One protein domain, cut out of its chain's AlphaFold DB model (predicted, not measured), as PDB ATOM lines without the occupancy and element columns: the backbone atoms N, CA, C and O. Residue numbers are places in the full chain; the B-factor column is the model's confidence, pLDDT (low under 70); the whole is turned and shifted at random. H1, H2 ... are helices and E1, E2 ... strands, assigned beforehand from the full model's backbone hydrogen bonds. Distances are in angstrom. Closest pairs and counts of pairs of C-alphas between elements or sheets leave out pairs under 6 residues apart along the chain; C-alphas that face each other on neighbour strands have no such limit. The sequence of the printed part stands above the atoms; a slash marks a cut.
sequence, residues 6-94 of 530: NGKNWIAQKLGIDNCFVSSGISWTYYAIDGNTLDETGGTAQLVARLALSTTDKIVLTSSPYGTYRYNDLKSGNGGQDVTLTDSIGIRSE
ATOM      1  N   ASN A   6      29.392  -2.738  35.551       82.75
ATOM      2  CA  ASN A   6      29.393  -1.724  34.494       82.75
ATOM      3  C   ASN A   6      28.840  -0.375  34.970       82.75
ATOM      4  O   ASN A   6      29.392   0.669  34.628       82.75
ATOM      5  N   GLY A   7      27.809  -0.393  35.817       94.12
ATOM      6  CA  GLY A   7      27.292   0.804  36.473       94.12
ATOM      7  C   GLY A   7      28.343   1.476  37.349       94.12
ATOM      8  O   GLY A   7      28.527   2.688  37.249       94.12
ATOM      9  N   LYS A   8      29.085   0.704  38.153       94.50
ATOM     10  CA  LYS A   8      30.182   1.245  38.965       94.50
ATOM     11  C   LYS A   8      31.299   1.823  38.090       94.50
ATOM     12  O   LYS A   8      31.688   2.967  38.316       94.50
ATOM     13  N   ASN A   9      31.726   1.103  37.047       92.88
ATOM     14  CA  ASN A   9      32.717   1.570  36.068       92.88
ATOM     15  C   ASN A   9      32.295   2.916  35.456       92.88
ATOM     16  O   ASN A   9      33.059   3.881  35.446       92.88
ATOM     17  N   TRP A  10      31.052   2.995  34.973       95.06
ATOM     18  CA  TRP A  10      30.512   4.191  34.332       95.06
ATOM     19  C   TRP A  10      30.438   5.372  35.304       95.06
ATOM     20  O   TRP A  10      30.868   6.474  34.959       95.06
ATOM     21  N   ILE A  11      29.942   5.148  36.525       96.81
ATOM     22  CA  ILE A  11      29.866   6.186  37.562       96.81
ATOM     23  C   ILE A  11      31.273   6.690  37.884       96.81
ATOM     24  O   ILE A  11      31.485   7.897  37.918       96.81
ATOM     25  N   ALA A  12      32.249   5.802  38.060       95.25
ATOM     26  CA  ALA A  12      33.598   6.208  38.428       95.25
ATOM     27  C   ALA A  12      34.259   7.033  37.305       95.25
ATOM     28  O   ALA A  12      34.812   8.095  37.571       95.25
ATOM     29  N   GLN A  13      34.098   6.625  36.041       92.50
ATOM     30  CA  GLN A  13      34.645   7.334  34.874       92.50
ATOM     31  C   GLN A  13      33.965   8.674  34.560       92.50
ATOM     32  O   GLN A  13      34.605   9.596  34.055       92.50
ATOM     33  N   LYS A  14      32.639   8.761  34.725       94.25
ATOM     34  CA  LYS A  14      31.854   9.928  34.278       94.25
ATOM     35  C   LYS A  14      31.541  10.901  35.400       94.25
ATOM     36  O   LYS A  14      31.380  12.087  35.137       94.25
ATOM     37  N   LEU A  15      31.423  10.389  36.617       95.81
ATOM     38  CA  LEU A  15      30.930  11.104  37.788       95.81
ATOM     39  C   LEU A  15      31.924  11.075  38.964       95.81
ATOM     40  O   LEU A  15      31.654  11.692  39.991       95.81
ATOM     41  N   GLY A  16      33.036  10.347  38.843       94.12
ATOM     42  CA  GLY A  16      34.125  10.289  39.819       94.12
ATOM     43  C   GLY A  16      35.292  11.216  39.472       94.12
ATOM     44  O   GLY A  16      35.348  11.780  38.381       94.12
ATOM     45  N   ILE A  17      36.240  11.373  40.396       91.88
ATOM     46  CA  ILE A  17      37.508  12.085  40.154       91.88
ATOM     47  C   ILE A  17      38.593  11.037  39.934       91.88
ATOM     48  O   ILE A  17      38.650  10.065  40.680       91.88
ATOM     49  N   ASP A  18      39.422  11.220  38.904       90.06
ATOM     50  CA  ASP A  18      40.484  10.276  38.527       90.06
ATOM     51  C   ASP A  18      39.977   8.832  38.378       90.06
ATOM     52  O   ASP A  18      40.642   7.868  38.742       90.06
ATOM     53  N   ASN A  19      38.768   8.693  37.822       93.19
ATOM     54  CA  ASN A  19      38.050   7.428  37.679       93.19
ATOM     55  C   ASN A  19      37.716   6.732  39.009       93.19
ATOM     56  O   ASN A  19      37.493   5.526  39.013       93.19
ATOM     57  N   CYS A  20      37.653   7.459  40.125       95.31
ATOM     58  CA  CYS A  20      37.344   6.924  41.448       95.31
ATOM     59  C   CYS A  20      36.082   7.540  42.044       95.31
ATOM     60  O   CYS A  20      35.768   8.717  41.836       95.31
ATOM     61  N   PHE A  21      35.377   6.753  42.854       96.75
ATOM     62  CA  PHE A  21      34.403   7.304  43.784       96.75
ATOM     63  C   PHE A  21      35.137   8.161  44.815       96.75
ATOM     64  O   PHE A  21      36.190   7.781  45.326       96.75
ATOM     65  N   VAL A  22      34.585   9.338  45.093       95.88
ATOM     66  CA  VAL A  22      35.159  10.293  46.043       95.88
ATOM     67  C   VAL A  22      34.092  10.811  46.989       95.88
ATOM     68  O   VAL A  22      32.948  11.031  46.585       95.88
ATOM     69  N   SER A  23      34.468  11.058  48.242       96.50
ATOM     70  CA  SER A  23      33.547  11.568  49.263       96.50
ATOM     71  C   SER A  23      33.231  13.061  49.108       96.50
ATOM     72  O   SER A  23      32.217  13.559  49.614       96.50
ATOM     73  N   SER A  24      34.075  13.796  48.373       95.38
ATOM     74  CA  SER A  24      33.935  15.229  48.100       95.38
ATOM     75  C   SER A  24      34.725  15.670  46.857       95.38
ATOM     76  O   SER A  24      35.457  14.884  46.263       95.38
ATOM     77  N   GLY A  25      34.594  16.945  46.471       90.62
ATOM     78  CA  GLY A  25      35.421  17.574  45.430       90.62
ATOM     79  C   GLY A  25      34.745  17.759  44.071       90.62
ATOM     80  O   GLY A  25      35.314  18.418  43.204       90.62
ATOM     81  N   ILE A  26      33.525  17.253  43.887       95.62
ATOM     82  CA  ILE A  26      32.753  17.422  42.651       95.62
ATOM     83  C   ILE A  26      31.820  18.624  42.815       95.62
ATOM     84  O   ILE A  26      31.138  18.748  43.833       95.62
ATOM     85  N   SER A  27      31.783  19.504  41.813       94.69
ATOM     86  CA  SER A  27      30.865  20.649  41.740       94.69
ATOM     87  C   SER A  27      29.906  20.492  40.563       94.69
ATOM     88  O   SER A  27      30.319  20.091  39.470       94.69
ATOM     89  N   TRP A  28      28.627  20.804  40.767       97.44
ATOM     90  CA  TRP A  28      27.613  20.681  39.722       97.44
ATOM     91  C   TRP A  28      26.467  21.676  39.870       97.44
ATOM     92  O   TRP A  28      26.135  22.111  40.967       97.44
ATOM     93  N   THR A  29      25.810  21.977  38.753       97.38
ATOM     94  CA  THR A  29      24.520  22.669  38.724       97.38
ATOM     95  C   THR A  29      23.411  21.641  38.516       97.38
ATOM     96  O   THR A  29      23.344  20.960  37.487       97.38
ATOM     97  N   TYR A  30      22.531  21.531  39.502       95.38
ATOM     98  CA  TYR A  30      21.293  20.765  39.463       95.38
ATOM     99  C   TYR A  30      20.190  21.565  38.756       95.38
ATOM    100  O   TYR A  30      19.985  22.739  39.064       95.38
ATOM    101  N   TYR A  31      19.455  20.916  37.848       96.88
ATOM    102  CA  TYR A  31      18.258  21.455  37.198       96.88
ATOM    103  C   TYR A  31      17.055  20.578  37.548       96.88
ATOM    104  O   TYR A  31      17.025  19.384  37.235       96.88
ATOM    105  N   ALA A  32      16.056  21.171  38.192       95.81
ATOM    106  CA  ALA A  32      14.799  20.524  38.527       95.81
ATOM    107  C   ALA A  32      13.810  20.565  37.352       95.81
ATOM    108  O   ALA A  32      13.844  21.473  36.521       95.81
ATOM    109  N   ILE A  33      12.872  19.615  37.321       92.62
ATOM    110  CA  ILE A  33      11.799  19.567  36.308       92.62
ATOM    111  C   ILE A  33      10.884  20.804  36.382       92.62
ATOM    112  O   ILE A  33      10.320  21.220  35.372       92.62
ATOM    113  N   ASP A  34      10.754  21.422  37.559       93.75
ATOM    114  CA  ASP A  34       9.970  22.647  37.760       93.75
ATOM    115  C   ASP A  34      10.700  23.935  37.322       93.75
ATOM    116  O   ASP A  34      10.144  25.028  37.431       93.75
ATOM    117  N   GLY A  35      11.924  23.811  36.796       90.69
ATOM    118  CA  GLY A  35      12.744  24.916  36.306       90.69
ATOM    119  C   GLY A  35      13.656  25.553  37.355       90.69
ATOM    120  O   GLY A  35      14.420  26.454  37.007       90.69
ATOM    121  N   ASN A  36      13.622  25.099  38.613       94.12
ATOM    122  CA  ASN A  36      14.562  25.561  39.632       94.12
ATOM    123  C   ASN A  36      15.982  25.047  39.361       94.12
ATOM    124  O   ASN A  36      16.181  23.922  38.902       94.12
ATOM    125  N   THR A  37      16.981  25.863  39.699       95.75
ATOM    126  CA  THR A  37      18.399  25.505  39.566       95.75
ATOM    127  C   THR A  37      19.144  25.731  40.870       95.75
ATOM    128  O   THR A  37      18.889  26.722  41.558       95.75
ATOM    129  N   LEU A  38      20.087  24.850  41.195       96.31
ATOM    130  CA  LEU A  38      20.921  24.965  42.390       96.31
ATOM    131  C   LEU A  38      22.350  24.522  42.085       96.31
ATOM    132  O   LEU A  38      22.547  23.445  41.528       96.31
ATOM    133  N   ASP A  39      23.331  25.324  42.485       96.88
ATOM    134  CA  ASP A  39      24.732  24.911  42.471       96.88
ATOM    135  C   ASP A  39      25.056  24.162  43.763       96.88
ATOM    136  O   ASP A  39      24.751  24.625  44.865       96.88
ATOM    137  N   GLU A  40      25.670  22.994  43.626       96.00
ATOM    138  CA  GLU A  40      25.991  22.096  44.725       96.00
ATOM    139  C   GLU A  40      27.433  21.595  44.611       96.00
ATOM    140  O   GLU A  40      28.047  21.590  43.541       96.00
ATOM    141  N   THR A  41      27.964  21.143  45.743       95.94
ATOM    142  CA  THR A  41      29.258  20.466  45.827       95.94
ATOM    143  C   THR A  41      29.131  19.233  46.711       95.94
ATOM    144  O   THR A  41      28.424  19.276  47.720       95.94
ATOM    145  N   GLY A  42      29.846  18.161  46.390       96.00
ATOM    146  CA  GLY A  42      29.802  16.918  47.156       96.00
ATOM    147  C   GLY A  42      30.658  15.814  46.548       96.00
ATOM    148  O   GLY A  42      31.545  16.083  45.739       96.00
ATOM    149  N   GLY A  43      30.413  14.586  46.991       96.00
ATOM    150  CA  GLY A  43      31.038  13.376  46.472       96.00
ATOM    151  C   GLY A  43      30.183  12.663  45.429       96.00
ATOM    152  O   GLY A  43      29.069  13.085  45.090       96.00
ATOM    153  N   THR A  44      30.704  11.546  44.932       97.31
ATOM    154  CA  THR A  44      30.078  10.740  43.878       97.31
ATOM    155  C   THR A  44      28.711  10.215  44.320       97.31
ATOM    156  O   THR A  44      27.750  10.256  43.551       97.31
ATOM    157  N   ALA A  45      28.578   9.801  45.584       96.94
ATOM    158  CA  ALA A  45      27.320   9.311  46.141       96.94
ATOM    159  C   ALA A  45      26.214  10.379  46.140       96.94
ATOM    160  O   ALA A  45      25.084  10.102  45.735       96.94
ATOM    161  N   GLN A  46      26.521  11.613  46.553       97.38
ATOM    162  CA  GLN A  46      25.554  12.715  46.603       97.38
ATOM    163  C   GLN A  46      25.093  13.118  45.199       97.38
ATOM    164  O   GLN A  46      23.905  13.365  44.988       97.38
ATOM    165  N   LEU A  47      26.019  13.146  44.240       96.50
ATOM    166  CA  LEU A  47      25.713  13.429  42.842       96.50
ATOM    167  C   LEU A  47      24.792  12.354  42.239       96.50
ATOM    168  O   LEU A  47      23.783  12.684  41.612       96.50
ATOM    169  N   VAL A  48      25.093  11.071  42.464       96.88
ATOM    170  CA  VAL A  48      24.251   9.959  41.990       96.88
ATOM    171  C   VAL A  48      22.881   9.973  42.667       96.88
ATOM    172  O   VAL A  48      21.867   9.826  41.986       96.88
ATOM    173  N   ALA A  49      22.817  10.238  43.975       96.62
ATOM    174  CA  ALA A  49      21.549  10.406  44.685       96.62
ATOM    175  C   ALA A  49      20.708  11.538  44.080       96.62
ATOM    176  O   ALA A  49      19.495  11.391  43.929       96.62
ATOM    177  N   ARG A  50      21.348  12.650  43.690       96.50
ATOM    178  CA  ARG A  50      20.678  13.768  43.019       96.50
ATOM    179  C   ARG A  50      20.154  13.358  41.642       96.50
ATOM    180  O   ARG A  50      19.007  13.669  41.336       96.50
ATOM    181  N   LEU A  51      20.932  12.634  40.835       95.62
ATOM    182  CA  LEU A  51      20.483  12.110  39.534       95.62
ATOM    183  C   LEU A  51      19.309  11.130  39.659       95.62
ATOM    184  O   LEU A  51      18.451  11.116  38.782       95.62
ATOM    185  N   ALA A  52      19.256  10.346  40.737       95.19
ATOM    186  CA  ALA A  52      18.210   9.352  40.993       95.19
ATOM    187  C   ALA A  52      16.876   9.943  41.498       95.19
ATOM    188  O   ALA A  52      15.884   9.221  41.616       95.19
ATOM    189  N   LEU A  53      16.817  11.241  41.816       95.00
ATOM    190  CA  LEU A  53      15.567  11.890  42.211       95.00
ATOM    191  C   LEU A  53      14.657  12.102  40.997       95.00
ATOM    192  O   LEU A  53      15.052  12.688  39.993       95.00
ATOM    193  N   SER A  54      13.385  11.733  41.138       92.25
ATOM    194  CA  SER A  54      12.355  11.942  40.109       92.25
ATOM    195  C   SER A  54      12.069  13.414  39.800       92.25
ATOM    196  O   SER A  54      11.427  13.712  38.801       92.25
ATOM    197  N   THR A  55      12.531  14.338  40.645       95.12
ATOM    198  CA  THR A  55      12.422  15.787  40.439       95.12
ATOM    199  C   THR A  55      13.586  16.365  39.632       95.12
ATOM    200  O   THR A  55      13.596  17.567  39.367       95.12
ATOM    201  N   THR A  56      14.581  15.556  39.264       95.56
ATOM    202  CA  THR A  56      15.772  15.984  38.523       95.56
ATOM    203  C   THR A  56      15.545  15.907  37.019       95.56
ATOM    204  O   THR A  56      15.273  14.837  36.488       95.56
ATOM    205  N   ASP A  57      15.703  17.033  36.319       95.75
ATOM    206  CA  ASP A  57      15.753  17.057  34.851       95.75
ATOM    207  C   ASP A  57      17.145  16.620  34.365       95.75
ATOM    208  O   ASP A  57      17.287  15.688  33.567       95.75
ATOM    209  N   LYS A  58      18.188  17.289  34.870       97.00
ATOM    210  CA  LYS A  58      19.593  17.020  34.541       97.00
ATOM    211  C   LYS A  58      20.544  17.593  35.591       97.00
ATOM    212  O   LYS A  58      20.186  18.487  36.358       97.00
ATOM    213  N   ILE A  59      21.786  17.130  35.550       97.38
ATOM    214  CA  ILE A  59      22.921  17.719  36.254       97.38
ATOM    215  C   ILE A  59      23.986  18.129  35.238       97.38
ATOM    216  O   ILE A  59      24.238  17.409  34.274       97.38
ATOM    217  N   VAL A  60      24.614  19.282  35.458       96.25
ATOM    218  CA  VAL A  60      25.773  19.750  34.689       96.25
ATOM    219  C   VAL A  60      26.970  19.844  35.627       96.25
ATOM    220  O   VAL A  60      26.939  20.632  36.567       96.25
ATOM    221  N   LEU A  61      28.016  19.055  35.385       93.88
ATOM    222  CA  LEU A  61      29.258  19.118  36.155       93.88
ATOM    223  C   LEU A  61      30.036  20.384  35.779       93.88
ATOM    224  O   LEU A  61      30.294  20.641  34.600       93.88
ATOM    225  N   THR A  62      30.382  21.188  36.784       87.62
ATOM    226  CA  THR A  62      31.060  22.486  36.621       87.62
ATOM    227  C   THR A  62      32.555  22.422  36.945       87.62
ATOM    228  O   THR A  62      33.282  23.380  36.689       87.62
ATOM    229  N   SER A  63      33.027  21.280  37.448       79.81
ATOM    230  CA  SER A  63      34.435  20.922  37.629       79.81
ATOM    231  C   SER A  63      34.727  19.601  36.920       79.81
ATOM    232  O   SER A  63      33.800  18.851  36.636       79.81
ATOM    233  N   SER A  64      36.000  19.294  36.655       65.19
ATOM    234  CA  SER A  64      36.381  17.982  36.115       65.19
ATOM    235  C   SER A  64      35.842  16.841  37.003       65.19
ATOM    236  O   SER A  64      36.002  16.942  38.223       65.19
ATOM    237  N   PRO A  65      35.248  15.775  36.429       69.62
ATOM    238  CA  PRO A  65      34.985  15.585  34.997       69.62
ATOM    239  C   PRO A  65      33.846  16.488  34.490       69.62
ATOM    240  O   PRO A  65      32.815  16.617  35.134       69.62
ATOM    241  N   TYR A  66      34.001  17.117  33.319       78.62
ATOM    242  CA  TYR A  66      32.937  17.942  32.727       78.62
ATOM    243  C   TYR A  66      31.886  17.074  32.024       78.62
ATOM    244  O   TYR A  66      32.231  16.141  31.301       78.62
ATOM    245  N   GLY A  67      30.604  17.428  32.146       89.19
ATOM    246  CA  GLY A  67      29.537  16.731  31.429       89.19
ATOM    247  C   GLY A  67      28.131  17.190  31.806       89.19
ATOM    248  O   GLY A  67      27.932  17.913  32.779       89.19
ATOM    249  N   THR A  68      27.145  16.788  31.005       95.12
ATOM    250  CA  THR A  68      25.716  16.939  31.315       95.12
ATOM    251  C   THR A  68      25.095  15.557  31.354       95.12
ATOM    252  O   THR A  68      25.208  14.823  30.376       95.12
ATOM    253  N   TYR A  69      24.433  15.228  32.457       96.38
ATOM    254  CA  TYR A  69      23.902  13.895  32.712       96.38
ATOM    255  C   TYR A  69      22.451  13.958  33.174       96.38
ATOM    256  O   TYR A  69      22.038  14.867  33.900       96.38
ATOM    257  N   ARG A  70      21.678  12.967  32.753       97.25
ATOM    258  CA  ARG A  70      20.287  12.719  33.129       97.25
ATOM    259  C   ARG A  70      20.183  11.351  33.786       97.25
ATOM    260  O   ARG A  70      21.068  10.508  33.646       97.25
ATOM    261  N   TYR A  71      19.056  11.096  34.445       95.94
ATOM    262  CA  TYR A  71      18.789   9.783  35.030       95.94
ATOM    263  C   TYR A  71      18.910   8.640  34.004       95.94
ATOM    264  O   TYR A  71      19.464   7.588  34.305       95.94
ATOM    265  N   ASN A  72      18.465   8.862  32.763       89.81
ATOM    266  CA  ASN A  72      18.564   7.851  31.708       89.81
ATOM    267  C   ASN A  72      20.010   7.519  31.314       89.81
ATOM    268  O   ASN A  72      20.265   6.385  30.916       89.81
ATOM    269  N   ASP A  73      20.955   8.454  31.452       93.94
ATOM    270  CA  ASP A  73      22.374   8.183  31.191       93.94
ATOM    271  C   ASP A  73      22.943   7.264  32.277       93.94
ATOM    272  O   ASP A  73      23.602   6.275  31.970       93.94
ATOM    273  N   LEU A  74      22.597   7.542  33.540       94.81
ATOM    274  CA  LEU A  74      22.945   6.709  34.691       94.81
ATOM    275  C   LEU A  74      22.337   5.299  34.573       94.81
ATOM    276  O   LEU A  74      23.037   4.308  34.767       94.81
ATOM    277  N   LYS A  75      21.057   5.198  34.192       92.44
ATOM    278  CA  LYS A  75      20.373   3.919  33.942       92.44
ATOM    279  C   LYS A  75      21.024   3.140  32.798       92.44
ATOM    280  O   LYS A  75      21.244   1.940  32.922       92.44
ATOM    281  N   SER A  76      21.360   3.817  31.702       87.44
ATOM    282  CA  SER A  76      22.026   3.192  30.550       87.44
ATOM    283  C   SER A  76      23.428   2.703  30.916       87.44
ATOM    284  O   SER A  76      23.780   1.572  30.592       87.44
ATOM    285  N   GLY A  77      24.196   3.507  31.660       87.62
ATOM    286  CA  GLY A  77      25.501   3.117  32.203       87.62
ATOM    287  C   GLY A  77      25.424   1.924  33.160       87.62
ATOM    288  O   GLY A  77      26.346   1.118  33.213       87.62
ATOM    289  N   ASN A  78      24.294   1.753  33.849       94.12
ATOM    290  CA  ASN A  78      24.003   0.604  34.704       94.12
ATOM    291  C   ASN A  78      23.343  -0.577  33.957       94.12
ATOM    292  O   ASN A  78      22.571  -1.337  34.542       94.12
ATOM    293  N   GLY A  79      23.588  -0.723  32.650       84.56
ATOM    294  CA  GLY A  79      23.059  -1.842  31.860       84.56
ATOM    295  C   GLY A  79      21.531  -1.841  31.735       84.56
ATOM    296  O   GLY A  79      20.910  -2.897  31.665       84.56
ATOM    297  N   GLY A  80      20.909  -0.661  31.775       86.94
ATOM    298  CA  GLY A  80      19.456  -0.501  31.720       86.94
ATOM    299  C   GLY A  80      18.741  -0.719  33.056       86.94
ATOM    300  O   GLY A  80      17.520  -0.559  33.107       86.94
ATOM    301  N   GLN A  81      19.456  -1.041  34.140       88.25
ATOM    302  CA  GLN A  81      18.868  -1.219  35.469       88.25
ATOM    303  C   GLN A  81      18.710   0.120  36.197       88.25
ATOM    304  O   GLN A  81      19.597   0.974  36.169       88.25
ATOM    305  N   ASP A  82      17.570   0.299  36.868       93.00
ATOM    306  CA  ASP A  82      17.296   1.507  37.646       93.00
ATOM    307  C   ASP A  82      18.293   1.675  38.803       93.00
ATOM    308  O   ASP A  82      18.637   0.714  39.492       93.00
ATOM    309  N   VAL A  83      18.736   2.916  39.019       93.06
ATOM    310  CA  VAL A  83      19.618   3.297  40.129       93.06
ATOM    311  C   VAL A  83      18.798   4.104  41.122       93.06
ATOM    312  O   VAL A  83      18.242   5.149  40.796       93.06
ATOM    313  N   THR A  84      18.700   3.619  42.350       92.31
ATOM    314  CA  THR A  84      17.847   4.216  43.379       92.31
ATOM    315  C   THR A  84      18.646   5.086  44.346       92.31
ATOM    316  O   THR A  84      19.872   5.017  44.419       92.31
ATOM    317  N   LEU A  85      17.949   5.870  45.176       90.81
ATOM    318  CA  LEU A  85      18.599   6.578  46.284       90.81
ATOM    319  C   LEU A  85      19.334   5.616  47.229       90.81
ATOM    320  O   LEU A  85      20.388   5.966  47.749       90.81
ATOM    321  N   THR A  86      18.817   4.404  47.434       90.00
ATOM    322  CA  THR A  86      19.466   3.394  48.282       90.00
ATOM    323  C   THR A  86      20.818   2.971  47.716       90.00
ATOM    324  O   THR A  86      21.749   2.726  48.477       90.00
ATOM    325  N   ASP A  87      20.964   2.941  46.393       91.00
ATOM    326  CA  ASP A  87      22.217   2.563  45.746       91.00
ATOM    327  C   ASP A  87      23.339   3.588  45.989       91.00
ATOM    328  O   ASP A  87      24.507   3.213  46.079       91.00
ATOM    329  N   SER A  88      22.995   4.862  46.226       92.19
ATOM    330  CA  SER A  88      23.978   5.885  46.622       92.19
ATOM    331  C   SER A  88      24.666   5.583  47.959       92.19
ATOM    332  O   SER A  88      25.798   6.011  48.174       92.19
ATOM    333  N   ILE A  89      24.029   4.798  48.838       88.88
ATOM    334  CA  ILE A  89      24.635   4.347  50.099       88.88
ATOM    335  C   ILE A  89      25.794   3.384  49.812       88.88
ATOM    336  O   ILE A  89      26.824   3.474  50.469       88.88
ATOM    337  N   GLY A  90      25.647   2.511  48.809       89.00
ATOM    338  CA  GLY A  90      26.703   1.589  48.388       89.00
ATOM    339  C   GLY A  90      27.902   2.301  47.763       89.00
ATOM    340  O   GLY A  90      29.039   1.938  48.033       89.00
ATOM    341  N   ILE A  91      27.651   3.360  46.986       94.31
ATOM    342  CA  ILE A  91      28.717   4.219  46.439       94.31
ATOM    343  C   ILE A  91      29.477   4.904  47.572       94.31
ATOM    344  O   ILE A  91      30.699   4.970  47.537       94.31
ATOM    345  N   ARG A  92      28.754   5.395  48.585       94.06
ATOM    346  CA  ARG A  92      29.362   6.058  49.739       94.06
ATOM    347  C   ARG A  92      30.279   5.123  50.527       94.06
ATOM    348  O   ARG A  92      31.341   5.560  50.913       94.06
ATOM    349  N   SER A  93      29.910   3.854  50.716       91.50
ATOM    350  CA  SER A  93      30.785   2.874  51.391       91.50
ATOM    351  C   SER A  93      32.023   2.461  50.579       91.50
ATOM    352  O   SER A  93      32.798   1.611  51.015       91.50
ATOM    353  N   GLU A  94      32.160   2.991  49.363       93.25
ATOM    354  CA  GLU A  94      33.231   2.686  48.420       93.25
ATOM    355  C   GLU A  94      33.951   3.960  47.939       93.25
ATOM    356  O   GLU A  94      34.577   3.951  46.881       93.25
TER     357      GLU A  94
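Overview. This is residues 6 to 94 of the 530 residues of an uncharacterized protein of viral metagenome (UniProt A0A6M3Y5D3). A small, strongly twisted sheet of four strands has H2 lying along one face, and H4 packs on H2 on the side away from the sheet. H1 and H3 pack together beside H2, and each reaches the sheet with one end. The printed part has 89 residues, with four named helices and four named strands in the order H1 E1 E2 H2 E3 E4 H3 H4; the class is mixed, helices and strands. The sheet order is E2 E1 E3 E4, all antiparallel. The whole is compact and rounded, with a radius of gyration of the C-alphas of 11.6 A and spans of 31 by 26 by 20 A.

Arrangement. H1, residues 6 to 15, only grazes the sheet, with residues 14 to 15. E1, residues 26 to 32, and E2, residues 37 to 42, form an antiparallel hairpin, with N 30 and O 38 at 2.8 A, within hydrogen-bond range. H2, residues 44 to 51, is on the sheet at a height over the sheet of 8.6 A; it runs along the strands, at 7 degrees to E1 on the local plane. It lies over E1, where 6 of its 8 C-alphas fall. H2 touches H1 about perpendicular, at 86 degrees; the closest C-alphas, of Leu 15 and Thr 44, are 6.2 A apart. E3, residues 56 to 61, is antiparallel to E1, with N 29 and O 60 at 2.8 A. E2, H2 and E3 make a split strand-helix-strand unit, two strands running the same way with E1 between them, and its crossover is right-handed. E4, residues 67 to 69, forms a hairpin with E3, with N 61 and O 67 at 2.8 A. H3, residues 71 to 77, touches H1 at a steep tilt of 58 degrees, opposite ways; the closest C-alphas, of Gly 7 and Gly 77, are 5.2 A apart. H3 only grazes the sheet, with residues 71 to 73. H4, residues 87 to 92, is not on the sheet. It touches H2 at a shallow tilt of 26 degrees, opposite ways; the closest C-alphas, of Ala 45 and Ser 88, are 4.8 A apart. In H1, H2, H3 and H4 every O i to N i+4 pair is within hydrogen-bond range.

Along the chain. H1 begins at C-alpha 6, (29.393, -1.724, 34.494), and is 13.3 A long. E1 is 18.7 A long, E2 16.2 A and E3 14.0 A. H4 ends at C-alpha 92, (29.362, 6.058, 49.739).

Size, cuts and confidence. The C-alphas farthest apart, of Asp 18 and Asp 34, are 32.9 A apart. The printed part has no cut and no long link. The mean pLDDT of the printed part is 92.9; residues 64 to 65 are under 70.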